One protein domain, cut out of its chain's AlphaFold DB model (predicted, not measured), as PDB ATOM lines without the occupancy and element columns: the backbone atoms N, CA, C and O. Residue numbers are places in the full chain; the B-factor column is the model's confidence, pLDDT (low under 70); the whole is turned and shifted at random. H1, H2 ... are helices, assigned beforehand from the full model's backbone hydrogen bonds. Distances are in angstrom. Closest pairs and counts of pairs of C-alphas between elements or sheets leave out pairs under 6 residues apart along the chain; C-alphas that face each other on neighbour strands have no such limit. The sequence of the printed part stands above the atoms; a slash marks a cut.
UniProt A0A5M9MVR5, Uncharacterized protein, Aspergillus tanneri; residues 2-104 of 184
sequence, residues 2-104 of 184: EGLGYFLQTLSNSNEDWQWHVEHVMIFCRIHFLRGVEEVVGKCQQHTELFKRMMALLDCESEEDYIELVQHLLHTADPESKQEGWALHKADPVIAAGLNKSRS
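What this domain is: This is residues 2 to 104 of the 184 residues of an uncharacterized protein of Aspergillus tanneri (UniProt A0A5M9MVR5). Four helices, H3 to H6, make a loose bundle, each running opposite to the one before, and H1 and H2 form a small right-angled pair at the other end of the length. Short H7 lies between them. The printed part has 103 residues with seven named helices, H1 to H7 in chain order, and no named strand; the class is all helix. It is elongated, 48 by 25 by 25 A, and only just compact, close to loose, with a radius of gyration of the C-alphas of 15.0 A.

How they stand to each other: The longest helix, H5, residues 63 to 75, touches H6, residues 82 to 91, at a shallow tilt of 23 degrees, opposite ways; this hairpin's closest C-alphas, Leu 74 and Glu 84, are 5.5 A apart. With residues 69 to 73 alone, H5 only just touches H4, residues 49 to 56, with 3 pairs of C-alphas within 8 A, the closest Arg 53 and Leu 69 at 7.3 A. H3, residues 30 to 41, forms a hairpin with H4, closest C-alphas Val 41 and Phe 51 at 6.5 A. H1, residues 2 to 11, touches H2, residues 18 to 23, about perpendicular at 82 degrees, closest C-alphas Gly 5 and Trp 18 at 4.1 A. H2 touches H7, residues 93 to 97, closest C-alphas Glu 23 and Ala 97 at 5.3 A. In each helix every O i to N i+4 pair is within hydrogen-bond range.

Where its parts are: H5 is 18.4 A long, H3 16.3 A, H1 14.4 A and H6 14.2 A. C-alpha 2 begins H1 at (-25.740, -43.178, 55.161); C-alpha 97 ends H7 at (-22.183, -39.545, 41.797).

The domain as a whole: The two farthest C-alphas, Asn 13 and Cys 44, are 48.7 A apart. The printed part has no cut, no link is long, and no printed residue is under 70 in pLDDT.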
ATOM      1  N   GLU A   2     -24.815 -42.100  54.786       87.00
ATOM      2  CA  GLU A   2     -25.740 -43.178  55.161       87.00
ATOM      3  C   GLU A   2     -27.042 -42.728  55.861       87.00
ATOM      4  O   GLU A   2     -28.128 -43.104  55.436       87.00
ATOM      5  N   GLY A   3     -26.975 -41.838  56.860       85.44
ATOM      6  CA  GLY A   3     -28.185 -41.339  57.532       85.44
ATOM      7  C   GLY A   3     -29.173 -40.590  56.620       85.44
ATOM      8  O   GLY A   3     -30.376 -40.640  56.866       85.44
ATOM      9  N   LEU A   4     -28.693 -39.917  55.566       85.06
ATOM     10  CA  LEU A   4     -29.557 -39.332  54.534       85.06
ATOM     11  C   LEU A   4     -30.194 -40.432  53.687       85.06
ATOM     12  O   LEU A   4     -31.400 -40.401  53.472       85.06
ATOM     13  N   GLY A   5     -29.401 -41.413  53.256       90.12
ATOM     14  CA  GLY A   5     -29.894 -42.532  52.461       90.12
ATOM     15  C   GLY A   5     -30.988 -43.318  53.179       90.12
ATOM     16  O   GLY A   5     -32.051 -43.514  52.606       90.12
ATOM     17  N   TYR A   6     -30.801 -43.661  54.461       89.25
ATOM     18  CA  TYR A   6     -31.851 -44.321  55.247       89.25
ATOM     19  C   TYR A   6     -33.102 -43.459  55.400       89.25
ATOM     20  O   TYR A   6     -34.218 -43.970  55.345       89.25
ATOM     21  N   PHE A   7     -32.944 -42.146  55.576       86.81
ATOM     22  CA  PHE A   7     -34.092 -41.247  55.622       86.81
ATOM     23  C   PHE A   7     -34.856 -41.251  54.291       86.81
ATOM     24  O   PHE A   7     -36.070 -41.423  54.293       86.81
ATOM     25  N   LEU A   8     -34.167 -41.136  53.154       87.56
ATOM     26  CA  LEU A   8     -34.789 -41.199  51.827       87.56
ATOM     27  C   LEU A   8     -35.452 -42.554  51.571       87.56
ATOM     28  O   LEU A   8     -36.566 -42.601  51.056       87.56
ATOM     29  N   GLN A   9     -34.824 -43.638  52.021       90.00
ATOM     30  CA  GLN A   9     -35.380 -44.982  51.945       90.00
ATOM     31  C   GLN A   9     -36.713 -45.079  52.694       90.00
ATOM     32  O   GLN A   9     -37.656 -45.659  52.171       90.00
ATOM     33  N   THR A  10     -36.842 -44.428  53.860       88.38
ATOM     34  CA  THR A  10     -38.117 -44.377  54.608       88.38
ATOM     35  C   THR A  10     -39.218 -43.580  53.900       88.38
ATOM     36  O   THR A  10     -40.393 -43.757  54.214       88.38
ATOM     37  N   LEU A  11     -38.851 -42.688  52.975       84.81
ATOM     38  CA  LEU A  11     -39.789 -41.902  52.170       84.81
ATOM     39  C   LEU A  11     -40.141 -42.592  50.848       84.81
ATOM     40  O   LEU A  11     -41.177 -42.289  50.256       84.81
ATOM     41  N   SER A  12     -39.280 -43.490  50.369       78.94
ATOM     42  CA  SER A  12     -39.489 -44.229  49.131       78.94
ATOM     43  C   SER A  12     -40.310 -45.495  49.389       78.94
ATOM     44  O   SER A  12     -40.102 -46.196  50.372       78.94
ATOM     45  N   ASN A  13     -41.196 -45.846  48.457       74.94
ATOM     46  CA  ASN A  13     -41.833 -47.171  48.440       74.94
ATOM     47  C   ASN A  13     -40.944 -48.235  47.760       74.94
ATOM     48  O   ASN A  13     -41.436 -49.304  47.399       74.94
ATOM     49  N   SER A  14     -39.672 -47.920  47.498       77.19
ATOM     50  CA  SER A  14     -38.740 -48.804  46.802       77.19
ATOM     51  C   SER A  14     -37.978 -49.687  47.792       77.19
ATOM     52  O   SER A  14     -37.784 -49.315  48.947       77.19
ATOM     53  N   ASN A  15     -37.528 -50.854  47.326       83.19
ATOM     54  CA  ASN A  15     -36.639 -51.744  48.083       83.19
ATOM     55  C   ASN A  15     -35.155 -51.455  47.806       83.19
ATOM     56  O   ASN A  15     -34.308 -52.300  48.096       83.19
ATOM     57  N   GLU A  16     -34.849 -50.304  47.208       91.06
ATOM     58  CA  GLU A  16     -33.477 -49.918  46.908       91.06
ATOM     59  C   GLU A  16     -32.705 -49.638  48.200       91.06
ATOM     60  O   GLU A  16     -33.282 -49.339  49.254       91.06
ATOM     61  N   ASP A  17     -31.387 -49.791  48.137       91.94
ATOM     62  CA  ASP A  17     -30.529 -49.540  49.282       91.94
ATOM     63  C   ASP A  17     -30.308 -48.037  49.515       91.94
ATOM     64  O   ASP A  17     -30.658 -47.163  48.717       91.94
ATOM     65  N   TRP A  18     -29.727 -47.706  50.667       92.12
ATOM     66  CA  TRP A  18     -29.493 -46.312  51.021       92.12
ATOM     67  C   TRP A  18     -28.533 -45.621  50.036       92.12
ATOM     68  O   TRP A  18     -28.656 -44.413  49.839       92.12
ATOM     69  N   GLN A  19     -27.586 -46.358  49.434       94.31
ATOM     70  CA  GLN A  19     -26.593 -45.815  48.501       94.31
ATOM     71  C   GLN A  19     -27.266 -45.360  47.216       94.31
ATOM     72  O   GLN A  19     -27.066 -44.216  46.811       94.31
ATOM     73  N   TRP A  20     -28.143 -46.202  46.663       94.06
ATOM     74  CA  TRP A  20     -28.975 -45.888  45.512       94.06
ATOM     75  C   TRP A  20     -29.666 -44.544  45.714       94.06
ATOM     76  O   TRP A  20     -29.501 -43.644  44.897       94.06
ATOM     77  N   HIS A  21     -30.347 -44.341  46.844       92.50
ATOM     78  CA  HIS A  21     -31.050 -43.080  47.093       92.50
ATOM     79  C   HIS A  21     -30.131 -41.865  47.084       92.50
ATOM     80  O   HIS A  21     -30.492 -40.826  46.540       92.50
ATOM     81  N   VAL A  22     -28.954 -41.982  47.694       93.31
ATOM     82  CA  VAL A  22     -28.014 -40.864  47.786       93.31
ATOM     83  C   VAL A  22     -27.393 -40.560  46.417       93.31
ATOM     84  O   VAL A  22     -27.292 -39.391  46.055       93.31
ATOM     85  N   GLU A  23     -27.064 -41.577  45.619       94.75
ATOM     86  CA  GLU A  23     -26.521 -41.416  44.259       94.75
ATOM     87  C   GLU A  23     -27.491 -40.716  43.284       94.75
ATOM     88  O   GLU A  23     -27.039 -40.139  42.297       94.75
ATOM     89  N   HIS A  24     -28.802 -40.722  43.561       93.38
ATOM     90  CA  HIS A  24     -29.816 -40.062  42.722       93.38
ATOM     91  C   HIS A  24     -30.110 -38.606  43.102       93.38
ATOM     92  O   HIS A  24     -30.778 -37.910  42.344       93.38
ATOM     93  N   VAL A  25     -29.679 -38.143  44.279       90.31
ATOM     94  CA  VAL A  25     -30.094 -36.822  44.798       90.31
ATOM     95  C   VAL A  25     -28.938 -35.912  45.184       90.31
ATOM     96  O   VAL A  25     -29.149 -34.737  45.479       90.31
ATOM     97  N   MET A  26     -27.719 -36.442  45.260       90.12
ATOM     98  CA  MET A  26     -26.578 -35.669  45.729       90.12
ATOM     99  C   MET A  26     -25.966 -34.827  44.623       90.12
ATOM    100  O   MET A  26     -25.687 -35.319  43.539       90.12
ATOM    101  N   ILE A  27     -25.657 -33.578  44.967       91.31
ATOM    102  CA  ILE A  27     -24.793 -32.688  44.193       91.31
ATOM    103  C   ILE A  27     -23.865 -31.975  45.174       91.31
ATOM    104  O   ILE A  27     -24.307 -31.379  46.160       91.31
ATOM    105  N   PHE A  28     -22.561 -32.031  44.917       89.75
ATOM    106  CA  PHE A  28     -21.563 -31.331  45.714       89.75
ATOM    107  C   PHE A  28     -21.237 -29.961  45.126       89.75
ATOM    108  O   PHE A  28     -21.109 -29.765  43.921       89.75
ATOM    109  N   CYS A  29     -21.037 -28.989  46.012       87.50
ATOM    110  CA  CYS A  29     -20.706 -27.630  45.609       87.50
ATOM    111  C   CYS A  29     -19.300 -27.546  44.988       87.50
ATOM    112  O   CYS A  29     -18.302 -27.887  45.636       87.50
ATOM    113  N   ARG A  30     -19.212 -26.986  43.772       89.25
ATOM    114  CA  ARG A  30     -17.950 -26.775  43.039       89.25
ATOM    115  C   ARG A  30     -16.961 -25.877  43.794       89.25
ATOM    116  O   ARG A  30     -15.759 -26.109  43.724       89.25
ATOM    117  N   ILE A  31     -17.436 -24.899  44.574       87.12
ATOM    118  CA  ILE A  31     -16.568 -24.028  45.388       87.12
ATOM    119  C   ILE A  31     -15.902 -24.808  46.524       87.12
ATOM    120  O   ILE A  31     -14.703 -24.658  46.760       87.12
ATOM    121  N   HIS A  32     -16.646 -25.673  47.219       89.69
ATOM    122  CA  HIS A  32     -16.060 -26.533  48.251       89.69
ATOM    123  C   HIS A  32     -15.132 -27.588  47.652       89.69
ATOM    124  O   HIS A  32     -14.096 -27.889  48.241       89.69
ATOM    125  N   PHE A  33     -15.458 -28.095  46.462       93.81
ATOM    126  CA  PHE A  33     -14.553 -28.960  45.718       93.81
ATOM    127  C   PHE A  33     -13.228 -28.256  45.403       93.81
ATOM    128  O   PHE A  33     -12.174 -28.783  45.751       93.81
ATOM    129  N   LEU A  34     -13.278 -27.041  44.841       93.25
ATOM    130  CA  LEU A  34     -12.097 -26.225  44.550       93.25
ATOM    131  C   LEU A  34     -11.248 -25.986  45.804       93.25
ATOM    132  O   LEU A  34     -10.041 -26.201  45.769       93.25
ATOM    133  N   ARG A  35     -11.867 -25.608  46.930       93.00
ATOM    134  CA  ARG A  35     -11.149 -25.449  48.209       93.00
ATOM    135  C   ARG A  35     -10.452 -26.744  48.631       93.00
ATOM    136  O   ARG A  35      -9.303 -26.698  49.055       93.00
ATOM    137  N   GLY A  36     -11.107 -27.892  48.459       95.56
ATOM    138  CA  GLY A  36     -10.500 -29.199  48.715       95.56
ATOM    139  C   GLY A  36      -9.295 -29.486  47.812       95.56
ATOM    140  O   GLY A  36      -8.302 -30.031  48.282       95.56
ATOM    141  N   VAL A  37      -9.336 -29.083  46.538       96.88
ATOM    142  CA  VAL A  37      -8.168 -29.163  45.640       96.88
ATOM    143  C   VAL A  37      -7.046 -28.236  46.128       96.88
ATOM    144  O   VAL A  37      -5.889 -28.647  46.211       96.88
ATOM    145  N   GLU A  38      -7.369 -27.003  46.521       95.75
ATOM    146  CA  GLU A  38      -6.395 -26.043  47.057       95.75
ATOM    147  C   GLU A  38      -5.746 -26.501  48.375       95.75
ATOM    148  O   GLU A  38      -4.604 -26.133  48.646       95.75
ATOM    149  N   GLU A  39      -6.425 -27.302  49.195       95.31
ATOM    150  CA  GLU A  39      -5.867 -27.878  50.429       95.31
ATOM    151  C   GLU A  39      -4.839 -28.990  50.176       95.31
ATOM    152  O   GLU A  39      -3.937 -29.205  51.003       95.31
ATOM    153  N   VAL A  40      -4.978 -29.685  49.044       95.44
ATOM    154  CA  VAL A  40      -4.063 -30.735  48.586       95.44
ATOM    155  C   VAL A  40      -2.863 -30.120  47.873       95.44
ATOM    156  O   VAL A  40      -1.728 -30.394  48.252       95.44
ATOM    157  N   VAL A  41      -3.106 -29.272  46.868       94.06
ATOM    158  CA  VAL A  41      -2.057 -28.762  45.965       94.06
ATOM    159  C   VAL A  41      -1.474 -27.425  46.443       94.06
ATOM    160  O   VAL A  41      -0.308 -27.126  46.204       94.06
ATOM    161  N   GLY A  42      -2.262 -26.610  47.145       91.50
ATOM    162  CA  GLY A  42      -1.921 -25.245  47.549       91.50
ATOM    163  C   GLY A  42      -2.596 -24.173  46.680       91.50
ATOM    164  O   GLY A  42      -2.653 -24.276  45.456       91.50
ATOM    165  N   LYS A  43      -3.064 -23.087  47.312       86.56
ATOM    166  CA  LYS A  43      -3.881 -22.017  46.687       86.56
ATOM    167  C   LYS A  43      -3.281 -21.359  45.435       86.56
ATOM    168  O   LYS A  43      -4.015 -20.936  44.552       86.56
ATOM    169  N   CYS A  44      -1.956 -21.278  45.331       84.06
ATOM    170  CA  CYS A  44      -1.278 -20.615  44.207       84.06
ATOM    171  C   CYS A  44      -0.831 -21.586  43.097       84.06
ATOM    172  O   CYS A  44      -0.074 -21.198  42.210       84.06
ATOM    173  N   GLN A  45      -1.276 -22.846  43.138       88.69
ATOM    174  CA  GLN A  45      -0.815 -23.914  42.242       88.69
ATOM    175  C   GLN A  45      -1.815 -24.256  41.126       88.69
ATOM    176  O   GLN A  45      -1.742 -25.327  40.529       88.69
ATOM    177  N   GLN A  46      -2.720 -23.331  40.787       88.44
ATOM    178  CA  GLN A  46      -3.768 -23.534  39.770       88.44
ATOM    179  C   GLN A  46      -3.227 -23.849  38.361       88.44
ATOM    180  O   GLN A  46      -3.916 -24.418  37.519       88.44
ATOM    181  N   HIS A  47      -1.976 -23.481  38.094       90.31
ATOM    182  CA  HIS A  47      -1.305 -23.726  36.819       90.31
ATOM    183  C   HIS A  47      -0.706 -25.138  36.712       90.31
ATOM    184  O   HIS A  47      -0.345 -25.556  35.609       90.31
ATOM    185  N   THR A  48      -0.586 -25.857  37.833       94.56
ATOM    186  CA  THR A  48       0.035 -27.184  37.870       94.56
ATOM    187  C   THR A  48      -0.829 -28.229  37.183       94.56
ATOM    188  O   THR A  48      -2.057 -28.148  37.154       94.56
ATOM    189  N   GLU A  49      -0.167 -29.247  36.648       95.00
ATOM    190  CA  GLU A  49      -0.849 -30.361  35.999       95.00
ATOM    191  C   GLU A  49      -1.711 -31.158  36.989       95.00
ATOM    192  O   GLU A  49      -2.828 -31.546  36.661       95.00
ATOM    193  N   LEU A  50      -1.240 -31.324  38.231       95.44
ATOM    194  CA  LEU A  50      -2.016 -31.965  39.291       95.44
ATOM    195  C   LEU A  50      -3.326 -31.215  39.557       95.44
ATOM    196  O   LEU A  50      -4.386 -31.832  39.568       95.44
ATOM    197  N   PHE A  51      -3.272 -29.887  39.710       97.19
ATOM    198  CA  PHE A  51      -4.476 -29.080  39.911       97.19
ATOM    199  C   PHE A  51      -5.472 -29.257  38.762       97.19
ATOM    200  O   PHE A  51      -6.652 -29.505  39.003       97.19
ATOM    201  N   LYS A  52      -4.999 -29.172  37.511       96.50
ATOM    202  CA  LYS A  52      -5.853 -29.332  36.326       96.50
ATOM    203  C   LYS A  52      -6.525 -30.703  36.292       96.50
ATOM    204  O   LYS A  52      -7.728 -30.771  36.076       96.50
ATOM    205  N   ARG A  53      -5.777 -31.772  36.576       97.06
ATOM    206  CA  ARG A  53      -6.306 -33.144  36.640       97.06
ATOM    207  C   ARG A  53      -7.333 -33.318  37.750       97.06
ATOM    208  O   ARG A  53      -8.380 -33.902  37.517       97.06
ATOM    209  N   MET A  54      -7.074 -32.779  38.939       97.94
ATOM    210  CA  MET A  54      -8.042 -32.840  40.037       97.94
ATOM    211  C   MET A  54      -9.333 -32.085  39.699       97.94
ATOM    212  O   MET A  54     -10.416 -32.570  40.011       97.94
ATOM    213  N   MET A  55      -9.233 -30.926  39.039       97.56
ATOM    214  CA  MET A  55     -10.400 -30.156  38.597       97.56
ATOM    215  C   MET A  55     -11.182 -30.842  37.474       97.56
ATOM    216  O   MET A  55     -12.408 -30.761  37.473       97.56
ATOM    217  N   ALA A  56     -10.499 -31.556  36.576       97.25
ATOM    218  CA  ALA A  56     -11.117 -32.244  35.443       97.25
ATOM    219  C   ALA A  56     -12.119 -33.339  35.852       97.25
ATOM    220  O   ALA A  56     -13.008 -33.651  35.068       97.25
ATOM    221  N   LEU A  57     -12.057 -33.854  37.090       97.44
ATOM    222  CA  LEU A  57     -13.061 -34.797  37.603       97.44
ATOM    223  C   LEU A  57     -14.493 -34.251  37.546       97.44
ATOM    224  O   LEU A  57     -15.429 -35.040  37.486       97.44
ATOM    225  N   LEU A  58     -14.688 -32.929  37.573       95.94
ATOM    226  CA  LEU A  58     -16.023 -32.326  37.488       95.94
ATOM    227  C   LEU A  58     -16.635 -32.404  36.085       95.94
ATOM    228  O   LEU A  58     -17.849 -32.282  35.958       95.94
ATOM    229  N   ASP A  59     -15.804 -32.578  35.056       94.94
ATOM    230  CA  ASP A  59     -16.189 -32.381  33.659       94.94
ATOM    231  C   ASP A  59     -15.876 -33.617  32.776       94.94
ATOM    232  O   ASP A  59     -15.946 -33.526  31.554       94.94
ATOM    233  N   CYS A  60     -15.536 -34.778  33.362       96.81
ATOM    234  CA  CYS A  60     -15.430 -36.052  32.629       96.81
ATOM    235  C   CYS A  60     -16.747 -36.385  31.912       96.81
ATOM    236  O   CYS A  60     -17.815 -36.282  32.514       96.81
ATOM    237  N   GLU A  61     -16.662 -36.818  30.653       94.88
ATOM    238  CA  GLU A  61     -17.835 -37.077  29.806       94.88
ATOM    239  C   GLU A  61     -18.400 -38.496  29.979       94.88
ATOM    240  O   GLU A  61     -19.584 -38.720  29.730       94.88
ATOM    241  N   SER A  62     -17.580 -39.444  30.444       97.50
ATOM    242  CA  SER A  62     -17.965 -40.842  30.672       97.50
ATOM    243  C   SER A  62     -17.624 -41.329  32.085       97.50
ATOM    244  O   SER A  62     -16.883 -40.676  32.831       97.50
ATOM    245  N   GLU A  63     -18.214 -42.460  32.482       96.50
ATOM    246  CA  GLU A  63     -17.867 -43.141  33.735       96.50
ATOM    247  C   GLU A  63     -16.418 -43.635  33.685       96.50
ATOM    248  O   GLU A  63     -15.673 -43.477  34.655       96.50
ATOM    249  N   GLU A  64     -16.014 -44.183  32.541       98.00
ATOM    250  CA  GLU A  64     -14.679 -44.709  32.296       98.00
ATOM    251  C   GLU A  64     -13.617 -43.615  32.449       98.00
ATOM    252  O   GLU A  64     -12.673 -43.800  33.216       98.00
ATOM    253  N   ASP A  65     -13.816 -42.444  31.833       98.00
ATOM    254  CA  ASP A  65     -12.879 -41.317  31.941       98.00
ATOM    255  C   ASP A  65     -12.700 -40.859  33.394       98.00
ATOM    256  O   ASP A  65     -11.590 -40.543  33.830       98.00
ATOM    257  N   TYR A  66     -13.792 -40.830  34.167       98.44
ATOM    258  CA  TYR A  66     -13.735 -40.466  35.581       98.44
ATOM    259  C   TYR A  66     -12.914 -41.488  36.372       98.44
ATOM    260  O   TYR A  66     -12.036 -41.117  37.156       98.44
ATOM    261  N   ILE A  67     -13.183 -42.782  36.168       98.06
ATOM    262  CA  ILE A  67     -12.481 -43.869  36.858       98.06
ATOM    263  C   ILE A  67     -10.992 -43.854  36.504       98.06
ATOM    264  O   ILE A  67     -10.156 -43.917  37.408       98.06
ATOM    265  N   GLU A  68     -10.650 -43.728  35.222       98.19
ATOM    266  CA  GLU A  68      -9.264 -43.667  34.758       98.19
ATOM    267  C   GLU A  68      -8.522 -42.465  35.351       98.19
ATOM    268  O   GLU A  68      -7.395 -42.603  35.834       98.19
ATOM    269  N   LEU A  69      -9.163 -41.295  35.401       98.38
ATOM    270  CA  LEU A  69      -8.572 -40.099  35.991       98.38
ATOM    271  C   LEU A  69      -8.330 -40.260  37.500       98.38
ATOM    272  O   LEU A  69      -7.253 -39.907  37.988       98.38
ATOM    273  N   VAL A  70      -9.278 -40.838  38.244       98.25
ATOM    274  CA  VAL A  70      -9.087 -41.150  39.673       98.25
ATOM    275  C   VAL A  70      -7.949 -42.152  39.869       98.25
ATOM    276  O   VAL A  70      -7.083 -41.939  40.721       98.25
ATOM    277  N   GLN A  71      -7.899 -43.217  39.069       98.06
ATOM    278  CA  GLN A  71      -6.825 -44.209  39.135       98.06
ATOM    279  C   GLN A  71      -5.465 -43.585  38.832       98.06
ATOM    280  O   GLN A  71      -4.497 -43.857  39.541       98.06
ATOM    281  N   HIS A  72      -5.389 -42.700  37.841       97.88
ATOM    282  CA  HIS A  72      -4.175 -41.958  37.534       97.88
ATOM    283  C   HIS A  72      -3.738 -41.076  38.719       97.88
ATOM    284  O   HIS A  72      -2.547 -40.994  39.039       97.88
ATOM    285  N   LEU A  73      -4.676 -40.395  39.384       97.62
ATOM    286  CA  LEU A  73      -4.378 -39.577  40.564       97.62
ATOM    287  C   LEU A  73      -3.858 -40.423  41.732       97.62
ATOM    288  O   LEU A  73      -2.941 -39.979  42.417       97.62
ATOM    289  N   LEU A  74      -4.381 -41.637  41.921       97.56
ATOM    290  CA  LEU A  74      -3.880 -42.590  42.916       97.56
ATOM    291  C   LEU A  74      -2.481 -43.100  42.560       97.56
ATOM    292  O   LEU A  74      -1.596 -43.104  43.406       97.56
ATOM    293  N   HIS A  75      -2.252 -43.470  41.299       96.81
ATOM    294  CA  HIS A  75      -0.974 -44.037  40.849       96.81
ATOM    295  C   HIS A  75       0.203 -43.062  40.942       96.81
ATOM    296  O   HIS A  75       1.357 -43.478  40.994       96.81
ATOM    297  N   THR A  76      -0.087 -41.762  40.900       95.38
ATOM    298  CA  THR A  76       0.919 -40.696  40.979       95.38
ATOM    299  C   THR A  76       1.034 -40.072  42.364       95.38
ATOM    300  O   THR A  76       1.847 -39.167  42.542       95.38
ATOM    301  N   ALA A  77       0.226 -40.516  43.325       95.81
ATOM    302  CA  ALA A  77       0.295 -40.037  44.692       95.81
ATOM    303  C   ALA A  77       1.372 -40.796  45.474       95.81
ATOM    304  O   ALA A  77       1.489 -42.016  45.364       95.81
ATOM    305  N   ASP A  78       2.110 -40.081  46.319       95.50
ATOM    306  CA  ASP A  78       2.911 -40.736  47.350       95.50
ATOM    307  C   ASP A  78       1.971 -41.412  48.371       95.50
ATOM    308  O   ASP A  78       0.929 -40.827  48.707       95.50
ATOM    309  N   PRO A  79       2.321 -42.600  48.899       95.06
ATOM    310  CA  PRO A  79       1.555 -43.242  49.961       95.06
ATOM    311  C   PRO A  79       1.389 -42.331  51.182       95.06
ATOM    312  O   PRO A  79       2.313 -41.617  51.570       95.06
ATOM    313  N   GLU A  80       0.203 -42.362  51.783       93.06
ATOM    314  CA  GLU A  80      -0.239 -41.550  52.923       93.06
ATOM    315  C   GLU A  80      -0.254 -40.031  52.660       93.06
ATOM    316  O   GLU A  80      -0.400 -39.217  53.578       93.06
ATOM    317  N   SER A  81      -0.138 -39.614  51.396       96.31
ATOM    318  CA  SER A  81      -0.206 -38.203  51.027       96.31
ATOM    319  C   SER A  81      -1.638 -37.664  51.050       96.31
ATOM    320  O   SER A  81      -2.633 -38.380  50.914       96.31
ATOM    321  N   LYS A  82      -1.756 -36.333  51.133       96.00
ATOM    322  CA  LYS A  82      -3.047 -35.648  50.959       96.00
ATOM    323  C   LYS A  82      -3.689 -35.949  49.604       96.00
ATOM    324  O   LYS A  82      -4.912 -35.991  49.522       96.00
ATOM    325  N   GLN A  83      -2.878 -36.130  48.560       96.12
ATOM    326  CA  GLN A  83      -3.363 -36.469  47.225       96.12
ATOM    327  C   GLN A  83      -4.000 -37.857  47.220       96.12
ATOM    328  O   GLN A  83      -5.113 -37.989  46.719       96.12
ATOM    329  N   GLU A  84      -3.338 -38.856  47.812       97.75
ATOM    330  CA  GLU A  84      -3.877 -40.215  47.908       97.75
ATOM    331  C   GLU A  84      -5.205 -40.215  48.669       97.75
ATOM    332  O   GLU A  84      -6.221 -40.661  48.139       97.75
ATOM    333  N   GLY A  85      -5.233 -39.632  49.873       97.69
ATOM    334  CA  GLY A  85      -6.451 -39.572  50.684       97.69
ATOM    335  C   GLY A  85      -7.600 -38.843  49.982       97.69
ATOM    336  O   GLY A  85      -8.752 -39.274  50.047       97.69
ATOM    337  N   TRP A  86      -7.294 -37.764  49.257       97.94
ATOM    338  CA  TRP A  86      -8.288 -37.048  48.463       97.94
ATOM    339  C   TRP A  86      -8.796 -37.893  47.292       97.94
ATOM    340  O   TRP A  86     -10.006 -37.980  47.100       97.94
ATOM    341  N   ALA A  87      -7.907 -38.546  46.537       98.00
ATOM    342  CA  ALA A  87      -8.278 -39.371  45.390       98.00
ATOM    343  C   ALA A  87      -9.093 -40.606  45.813       98.00
ATOM    344  O   ALA A  87     -10.115 -40.889  45.192       98.00
ATOM    345  N   LEU A  88      -8.730 -41.263  46.922       98.12
ATOM    346  CA  LEU A  88      -9.519 -42.346  47.524       98.12
ATOM    347  C   LEU A  88     -10.921 -41.868  47.907       98.12
ATOM    348  O   LEU A  88     -11.910 -42.526  47.600       98.12
ATOM    349  N   HIS A  89     -11.025 -40.687  48.518       97.19
ATOM    350  CA  HIS A  89     -12.321 -40.093  48.828       97.19
ATOM    351  C   HIS A  89     -13.136 -39.790  47.558       97.19
ATOM    352  O   HIS A  89     -14.359 -39.874  47.591       97.19
ATOM    353  N   LYS A  90     -12.505 -39.409  46.437       97.75
ATOM    354  CA  LYS A  90     -13.208 -39.166  45.158       97.75
ATOM    355  C   LYS A  90     -13.564 -40.444  44.396       97.75
ATOM    356  O   LYS A  90     -14.408 -40.374  43.504       97.75
ATOM    357  N   ALA A  91     -12.951 -41.572  44.751       97.56
ATOM    358  CA  ALA A  91     -13.271 -42.892  44.221       97.56
ATOM    359  C   ALA A  91     -14.552 -43.491  44.828       97.56
ATOM    360  O   ALA A  91     -15.130 -44.398  44.234       97.56
ATOM    361  N   ASP A  92     -14.988 -43.011  46.000       96.75
ATOM    362  CA  ASP A  92     -16.230 -43.466  46.630       96.75
ATOM    363  C   ASP A  92     -17.426 -43.233  45.679       96.75
ATOM    364  O   ASP A  92     -17.591 -42.106  45.202       96.75
ATOM    365  N   PRO A  93     -18.261 -44.253  45.394       95.19
ATOM    366  CA  PRO A  93     -19.340 -44.147  44.408       95.19
ATOM    367  C   PRO A  93     -20.330 -43.023  44.706       95.19
ATOM    368  O   PRO A  93     -20.742 -42.296  43.805       95.19
ATOM    369  N   VAL A  94     -20.653 -42.819  45.983       94.81
ATOM    370  CA  VAL A  94     -21.606 -41.797  46.408       94.81
ATOM    371  C   VAL A  94     -20.994 -40.405  46.270       94.81
ATOM    372  O   VAL A  94     -21.671 -39.447  45.894       94.81
ATOM    373  N   ILE A  95     -19.695 -40.277  46.550       96.19
ATOM    374  CA  ILE A  95     -18.963 -39.034  46.303       96.19
ATOM    375  C   ILE A  95     -18.882 -38.737  44.804       96.19
ATOM    376  O   ILE A  95     -19.165 -37.610  44.401       96.19
ATOM    377  N   ALA A  96     -18.523 -39.728  43.991       97.06
ATOM    378  CA  ALA A  96     -18.404 -39.593  42.545       97.06
ATOM    379  C   ALA A  96     -19.739 -39.175  41.908       97.06
ATOM    380  O   ALA A  96     -19.771 -38.206  41.149       97.06
ATOM    381  N   ALA A  97     -20.840 -39.826  42.299       96.44
ATOM    382  CA  ALA A  97     -22.183 -39.545  41.797       96.44
ATOM    383  C   ALA A  97     -22.646 -38.104  42.042       96.44
ATOM    384  O   ALA A  97     -23.367 -37.537  41.225       96.44
ATOM    385  N   GLY A  98     -22.215 -37.488  43.147       94.88
ATOM    386  CA  GLY A  98     -22.528 -36.087  43.423       94.88
ATOM    387  C   GLY A  98     -21.567 -35.076  42.800       94.88
ATOM    388  O   GLY A  98     -21.801 -33.874  42.919       94.88
ATOM    389  N   LEU A  99     -20.452 -35.515  42.215       95.44
ATOM    390  CA  LEU A  99     -19.430 -34.629  41.648       95.44
ATOM    391  C   LEU A  99     -19.510 -34.513  40.137       95.44
ATOM    392  O   LEU A  99     -19.238 -33.436  39.611       95.44
ATOM    393  N   ASN A 100     -19.842 -35.610  39.463       96.56
ATOM    394  CA  ASN A 100     -19.843 -35.681  38.016       96.56
ATOM    395  C   ASN A 100     -21.138 -36.319  37.510       96.56
ATOM    396  O   ASN A 100     -21.544 -37.379  37.983       96.56
ATOM    397  N   LYS A 101     -21.742 -35.691  36.500       95.56
ATOM    398  CA  LYS A 101     -22.958 -36.163  35.839       95.56
ATOM    399  C   LYS A 101     -22.828 -37.577  35.266       95.56
ATOM    400  O   LYS A 101     -23.754 -38.358  35.420       95.56
ATOM    401  N   SER A 102     -21.682 -37.939  34.684       95.75
ATOM    402  CA  SER A 102     -21.420 -39.287  34.151       95.75
ATOM    403  C   SER A 102     -21.397 -40.372  35.233       95.75
ATOM    404  O   SER A 102     -21.523 -41.559  34.939       95.75
ATOM    405  N   ARG A 103     -21.230 -39.975  36.500       96.62
ATOM    406  CA  ARG A 103     -21.285 -40.858  37.670       96.62
ATOM    407  C   ARG A 103     -22.609 -40.765  38.419       96.62
ATOM    408  O   ARG A 103     -22.874 -41.613  39.266       96.62
ATOM    409  N   SER A 104     -23.397 -39.727  38.161       95.50
ATOM    410  CA  SER A 104     -24.665 -39.504  38.838       95.50
ATOM    411  C   SER A 104     -25.722 -40.476  38.335       95.50
ATOM    412  O   SER A 104     -25.736 -40.844  37.162       95.50
TER     413      SER A 104